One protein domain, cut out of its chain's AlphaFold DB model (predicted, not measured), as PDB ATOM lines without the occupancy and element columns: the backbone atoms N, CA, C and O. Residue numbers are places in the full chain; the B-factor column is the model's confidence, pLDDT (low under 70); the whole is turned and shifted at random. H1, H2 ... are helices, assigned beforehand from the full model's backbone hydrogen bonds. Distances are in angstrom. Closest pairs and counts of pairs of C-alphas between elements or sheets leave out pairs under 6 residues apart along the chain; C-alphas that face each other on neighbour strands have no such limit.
ATOM      1  N   HIS A 336      46.479 -31.141 -57.790       87.19
ATOM      2  CA  HIS A 336      45.790 -32.440 -57.878       87.19
ATOM      3  C   HIS A 336      44.296 -32.275 -57.594       87.19
ATOM      4  O   HIS A 336      43.900 -31.281 -56.980       87.19
ATOM      5  N   ASP A 337      43.478 -33.244 -57.997       89.19
ATOM      6  CA  ASP A 337      42.096 -33.417 -57.515       89.19
ATOM      7  C   ASP A 337      41.240 -32.143 -57.625       89.19
ATOM      8  O   ASP A 337      40.544 -31.725 -56.699       89.19
ATOM      9  N   VAL A 338      41.344 -31.486 -58.788       92.31
ATOM     10  CA  VAL A 338      40.659 -30.218 -59.091       92.31
ATOM     11  C   VAL A 338      39.149 -30.346 -58.891       92.31
ATOM     12  O   VAL A 338      38.548 -29.443 -58.320       92.31
ATOM     13  N   GLU A 339      38.549 -31.467 -59.302       92.69
ATOM     14  CA  GLU A 339      37.103 -31.684 -59.184       92.69
ATOM     15  C   GLU A 339      36.660 -31.852 -57.722       92.69
ATOM     16  O   GLU A 339      35.729 -31.179 -57.296       92.69
ATOM     17  N   GLU A 340      37.382 -32.637 -56.911       95.12
ATOM     18  CA  GLU A 340      37.111 -32.762 -55.467       95.12
ATOM     19  C   GLU A 340      37.249 -31.403 -54.762       95.12
ATOM     20  O   GLU A 340      36.425 -31.032 -53.928       95.12
ATOM     21  N   LYS A 341      38.255 -30.606 -55.140       94.19
ATOM     22  CA  LYS A 341      38.460 -29.255 -54.596       94.19
ATOM     23  C   LYS A 341      37.363 -28.284 -55.041       94.19
ATOM     24  O   LYS A 341      36.944 -27.449 -54.240       94.19
ATOM     25  N   LEU A 342      36.850 -28.404 -56.268       96.38
ATOM     26  CA  LEU A 342      35.688 -27.647 -56.739       96.38
ATOM     27  C   LEU A 342      34.402 -28.078 -56.023       96.38
ATOM     28  O   LEU A 342      33.636 -27.211 -55.605       96.38
ATOM     29  N   GLU A 343      34.172 -29.375 -55.816       96.56
ATOM     30  CA  GLU A 343      33.033 -29.881 -55.045       96.56
ATOM     31  C   GLU A 343      33.097 -29.413 -53.582       96.56
ATOM     32  O   GLU A 343      32.120 -28.860 -53.079       96.56
ATOM     33  N   ALA A 344      34.261 -29.502 -52.934       96.00
ATOM     34  CA  ALA A 344      34.478 -28.983 -51.585       96.00
ATOM     35  C   ALA A 344      34.251 -27.462 -51.496       96.00
ATOM     36  O   ALA A 344      33.639 -26.981 -50.539       96.00
ATOM     37  N   CYS A 345      34.678 -26.683 -52.498       96.31
ATOM     38  CA  CYS A 345      34.370 -25.252 -52.580       96.31
ATOM     39  C   CYS A 345      32.870 -24.977 -52.792       96.31
ATOM     40  O   CYS A 345      32.326 -24.053 -52.181       96.31
ATOM     41  N   ASN A 346      32.190 -25.775 -53.620       96.75
ATOM     42  CA  ASN A 346      30.750 -25.672 -53.857       96.75
ATOM     43  C   ASN A 346      29.942 -26.029 -52.599       96.75
ATOM     44  O   ASN A 346      29.003 -25.310 -52.253       96.75
ATOM     45  N   GLU A 347      30.322 -27.081 -51.873       97.31
ATOM     46  CA  GLU A 347      29.669 -27.452 -50.617       97.31
ATOM     47  C   GLU A 347      29.953 -26.430 -49.515       97.31
ATOM     48  O   GLU A 347      29.022 -25.999 -48.841       97.31
ATOM     49  N   LEU A 348      31.178 -25.902 -49.407       97.44
ATOM     50  CA  LEU A 348      31.484 -24.793 -48.495       97.44
ATOM     51  C   LEU A 348      30.653 -23.531 -48.806       97.44
ATOM     52  O   LEU A 348      30.238 -22.816 -47.888       97.44
ATOM     53  N   ALA A 349      30.357 -23.255 -50.079       97.06
ATOM     54  CA  ALA A 349      29.464 -22.166 -50.476       97.06
ATOM     55  C   ALA A 349      27.991 -22.442 -50.103       97.06
ATOM     56  O   ALA A 349      27.311 -21.544 -49.585       97.06
ATOM     57  N   ARG A 350      27.502 -23.679 -50.288       97.00
ATOM     58  CA  ARG A 350      26.167 -24.117 -49.833       97.00
ATOM     59  C   ARG A 350      26.057 -24.006 -48.308       97.00
ATOM     60  O   ARG A 350      25.154 -23.325 -47.817       97.00
ATOM     61  N   GLU A 351      27.014 -24.563 -47.570       96.75
ATOM     62  CA  GLU A 351      27.179 -24.460 -46.113       96.75
ATOM     63  C   GLU A 351      27.155 -23.004 -45.634       96.75
ATOM     64  O   GLU A 351      26.388 -22.664 -44.731       96.75
ATOM     65  N   MET A 352      27.921 -22.110 -46.270       97.19
ATOM     66  CA  MET A 352      27.936 -20.684 -45.928       97.19
ATOM     67  C   MET A 352      26.557 -20.034 -46.119       97.19
ATOM     68  O   MET A 352      26.125 -19.252 -45.268       97.19
ATOM     69  N   SER A 353      25.837 -20.358 -47.197       95.44
ATOM     70  CA  SER A 353      24.476 -19.843 -47.410       95.44
ATOM     71  C   SER A 353      23.486 -20.382 -46.365       95.44
ATOM     72  O   SER A 353      22.700 -19.613 -45.806       95.44
ATOM     73  N   ARG A 354      23.608 -21.667 -46.003       96.06
ATOM     74  CA  ARG A 354      22.833 -22.351 -44.955       96.06
ATOM     75  C   ARG A 354      23.130 -21.821 -43.549       96.06
ATOM     76  O   ARG A 354      22.253 -21.836 -42.688       96.06
ATOM     77  N   LEU A 355      24.352 -21.363 -43.288       96.75
ATOM     78  CA  LEU A 355      24.727 -20.713 -42.030       96.75
ATOM     79  C   LEU A 355      24.185 -19.280 -41.952       96.75
ATOM     80  O   LEU A 355      23.710 -18.877 -40.893       96.75
ATOM     81  N   ARG A 356      24.175 -18.540 -43.070       96.00
ATOM     82  CA  ARG A 356      23.575 -17.195 -43.144       96.00
ATOM     83  C   ARG A 356      22.062 -17.218 -42.919       96.00
ATOM     84  O   ARG A 356      21.578 -16.429 -42.115       96.00
ATOM     85  N   SER A 357      21.321 -18.149 -43.530       93.25
ATOM     86  CA  SER A 357      19.875 -18.271 -43.268       93.25
ATOM     87  C   SER A 357      19.584 -18.620 -41.803       93.25
ATOM     88  O   SER A 357      18.806 -17.920 -41.158       93.25
ATOM     89  N   LYS A 358      20.301 -19.596 -41.225       94.75
ATOM     90  CA  LYS A 358      20.224 -19.919 -39.786       94.75
ATOM     91  C   LYS A 358      20.542 -18.717 -38.888       94.75
ATOM     92  O   LYS A 358      19.892 -18.543 -37.859       94.75
ATOM     93  N   GLN A 359      21.522 -17.888 -39.254       95.12
ATOM     94  CA  GLN A 359      21.856 -16.660 -38.526       95.12
ATOM     95  C   GLN A 359      20.702 -15.646 -38.571       95.12
ATOM     96  O   GLN A 359      20.355 -15.078 -37.535       95.12
ATOM     97  N   ASP A 360      20.084 -15.441 -39.736       92.81
ATOM     98  CA  ASP A 360      18.932 -14.547 -39.882       92.81
ATOM     99  C   ASP A 360      17.682 -15.082 -39.165       92.81
ATOM    100  O   ASP A 360      16.938 -14.302 -38.572       92.81
ATOM    101  N   ASP A 361      17.459 -16.396 -39.135       89.50
ATOM    102  CA  ASP A 361      16.355 -17.006 -38.383       89.50
ATOM    103  C   ASP A 361      16.557 -16.904 -36.870       89.50
ATOM    104  O   ASP A 361      15.647 -16.483 -36.152       89.50
ATOM    105  N   LEU A 362      17.769 -17.171 -36.373       91.88
ATOM    106  CA  LEU A 362      18.119 -16.902 -34.976       91.88
ATOM    107  C   LEU A 362      17.957 -15.414 -34.639       91.88
ATOM    108  O   LEU A 362      17.442 -15.088 -33.572       91.88
ATOM    109  N   ARG A 363      18.306 -14.502 -35.556       90.56
ATOM    110  CA  ARG A 363      18.089 -13.058 -35.386       90.56
ATOM    111  C   ARG A 363      16.602 -12.702 -35.287       90.56
ATOM    112  O   ARG A 363      16.245 -11.923 -34.404       90.56
ATOM    113  N   LYS A 364      15.733 -13.280 -36.130       85.19
ATOM    114  CA  LYS A 364      14.266 -13.118 -36.044       85.19
ATOM    115  C   LYS A 364      13.738 -13.622 -34.696       85.19
ATOM    116  O   LYS A 364      13.002 -12.904 -34.025       85.19
ATOM    117  N   ILE A 365      14.154 -14.819 -34.274       86.00
ATOM    118  CA  ILE A 365      13.743 -15.431 -33.000       86.00
ATOM    119  C   ILE A 365      14.192 -14.574 -31.810       86.00
ATOM    120  O   ILE A 365      13.392 -14.315 -30.916       86.00
ATOM    121  N   ILE A 366      15.438 -14.091 -31.807       88.12
ATOM    122  CA  ILE A 366      15.960 -13.205 -30.758       88.12
ATOM    123  C   ILE A 366      15.181 -11.887 -30.730       88.12
ATOM    124  O   ILE A 366      14.798 -11.453 -29.651       88.12
ATOM    125  N   MET A 367      14.874 -11.281 -31.882       84.81
ATOM    126  CA  MET A 367      14.081 -10.047 -31.956       84.81
ATOM    127  C   MET A 367      12.677 -10.230 -31.353       84.81
ATOM    128  O   MET A 367      12.281  -9.461 -30.484       84.81
ATOM    129  N   VAL A 368      11.980 -11.310 -31.725       82.38
ATOM    130  CA  VAL A 368      10.650 -11.699 -31.200       82.38
ATOM    131  C   VAL A 368      10.683 -12.110 -29.715       82.38
ATOM    132  O   VAL A 368       9.646 -12.159 -29.056       82.38
ATOM    133  N   LYS A 369      11.858 -12.427 -29.155       79.62
ATOM    134  CA  LYS A 369      12.036 -12.738 -27.723       79.62
ATOM    135  C   LYS A 369      12.550 -11.564 -26.889       79.62
ATOM    136  O   LYS A 369      12.330 -11.568 -25.683       79.62
ATOM    137  N   ALA A 370      13.225 -10.598 -27.507       85.19
ATOM    138  CA  ALA A 370      13.732  -9.393 -26.858       85.19
ATOM    139  C   ALA A 370      12.662  -8.297 -26.748       85.19
ATOM    140  O   ALA A 370      12.677  -7.538 -25.782       85.19
ATOM    141  N   ASP A 371      11.732  -8.239 -27.703       80.44
ATOM    142  CA  ASP A 371      10.604  -7.309 -27.713       80.44
ATOM    143  C   ASP A 371       9.275  -8.091 -27.837       80.44
ATOM    144  O   ASP A 371       8.984  -8.658 -28.897       80.44
ATOM    145  N   PRO A 372       8.466  -8.174 -26.761       73.12
ATOM    146  CA  PRO A 372       7.196  -8.895 -26.789       73.12
ATOM    147  C   PRO A 372       6.097  -8.161 -27.574       73.12
ATOM    148  O   PRO A 372       5.192  -8.826 -28.072       73.12
ATOM    149  N   GLU A 373       6.167  -6.839 -27.760       71.62
ATOM    150  CA  GLU A 373       5.189  -6.136 -28.603       71.62
ATOM    151  C   GLU A 373       5.471  -6.393 -30.088       71.62
ATOM    152  O   GLU A 373       4.540  -6.623 -30.859       71.62
ATOM    153  N   GLN A 374       6.744  -6.510 -30.489       66.00
ATOM    154  CA  GLN A 374       7.105  -7.049 -31.813       66.00
ATOM    155  C   GLN A 374       6.589  -8.483 -32.009       66.00
ATOM    156  O   GLN A 374       6.216  -8.849 -33.125       66.00
ATOM    157  N   ALA A 375       6.514  -9.297 -30.950       65.62
ATOM    158  CA  ALA A 375       5.942 -10.640 -31.034       65.62
ATOM    159  C   ALA A 375       4.435 -10.610 -31.344       65.62
ATOM    160  O   ALA A 375       3.991 -11.312 -32.256       65.62
ATOM    161  N   ASP A 376       3.651  -9.777 -30.656       67.75
ATOM    162  CA  ASP A 376       2.204  -9.667 -30.892       67.75
ATOM    163  C   ASP A 376       1.853  -8.898 -32.180       67.75
ATOM    164  O   ASP A 376       0.892  -9.251 -32.872       67.75
ATOM    165  N   LEU A 377       2.702  -7.962 -32.614       69.44
ATOM    166  CA  LEU A 377       2.661  -7.416 -33.974       69.44
ATOM    167  C   LEU A 377       2.958  -8.506 -35.021       69.44
ATOM    168  O   LEU A 377       2.224  -8.633 -35.997       69.44
ATOM    169  N   SER A 378       3.957  -9.370 -34.808       64.88
ATOM    170  CA  SER A 378       4.256 -10.475 -35.740       64.88
ATOM    171  C   SER A 378       3.149 -11.537 -35.817       64.88
ATOM    172  O   SER A 378       2.998 -12.185 -36.849       64.88
ATOM    173  N   ARG A 379       2.343 -11.685 -34.754       67.31
ATOM    174  CA  ARG A 379       1.148 -12.551 -34.706       67.31
ATOM    175  C   ARG A 379      -0.070 -11.950 -35.410       67.31
ATOM    176  O   ARG A 379      -0.965 -12.698 -35.793       67.31
ATOM    177  N   THR A 380      -0.128 -10.624 -35.532       72.25
ATOM    178  CA  THR A 380      -1.243  -9.892 -36.163       72.25
ATOM    179  C   THR A 380      -0.943  -9.465 -37.602       72.25
ATOM    180  O   THR A 380      -1.871  -9.184 -38.361       72.25
ATOM    181  N   LEU A 381       0.326  -9.490 -38.021       72.25
ATOM    182  CA  LEU A 381       0.707  -9.481 -39.433       72.25
ATOM    183  C   LEU A 381       0.159 -10.726 -40.166       72.25
ATOM    184  O   LEU A 381       0.090 -11.811 -39.583       72.25
ATOM    185  N   PRO A 382      -0.190 -10.616 -41.463       68.19
ATOM    186  CA  PRO A 382      -0.511 -11.784 -42.275       68.19
ATOM    187  C   PRO A 382       0.709 -12.709 -42.390       68.19
ATOM    188  O   PRO A 382       1.837 -12.242 -42.553       68.19
TER     189      PRO A 382
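AT A GLANCE: This is residues 336 to 382 of the 570 residues of the protein "Nuclear pore complex subunit Nup159" of Colletotrichum higginsianum (strain IMI 349063) (UniProt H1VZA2). One long helix, H1, makes nearly the whole length of the domain, and after its last residue, Ala 370, the backbone turns a sharp corner into a short second helix, H2, and the two make an L with a long and a short arm. The long arm is bare over most of its length, and the two helices meet at the corner alone. The printed part has 47 residues with two named helices, H1 then H2, and no named strand; the class is all helix. It is extended, with a radius of gyration of the C-alphas of 18.1 A, and its C-alphas span 57 by 21 by 5 A.

IN THESE COORDINATES: The printed part begins at His 336, with its C-alpha at (45.790, -32.440, -57.878). H1 is residues 338 to 370, 46.9 A from first to last C-alpha, from C-alpha 338 at (40.659, -30.218, -59.091) to C-alpha 370 at (13.732, -9.393, -26.858). H2 is residues 372 to 380, 12.7 A from first to last C-alpha, and ends with C-alpha 380 at (-1.243, -9.892, -36.163).

HOW THE PARTS SIT: H1 and H2 touch only at the corner by their link, H1 with residues 367 to 369 alone. Their closest C-alphas, those of Val 368 and Ala 375, are 4.8 A apart. Their lines are about perpendicular, at 76 degrees. Residues 336 to 364, of which 338 to 364 belong to H1, stand free, and so do residues 369 to 374, of which 372 to 374 belong to H2. In H1 and H2 every O i to N i+4 pair is within hydrogen-bond range.

THE WHOLE: The outline is a rod, and the two C-alphas farthest apart, those of His 336 and Glu 373, are 56.5 A apart. The printed part has no cut, and the link from H1 to H2, one residue, is tight. The mean pLDDT of the printed part is 86.8; residues 374 to 379 and residue 382 are under 70.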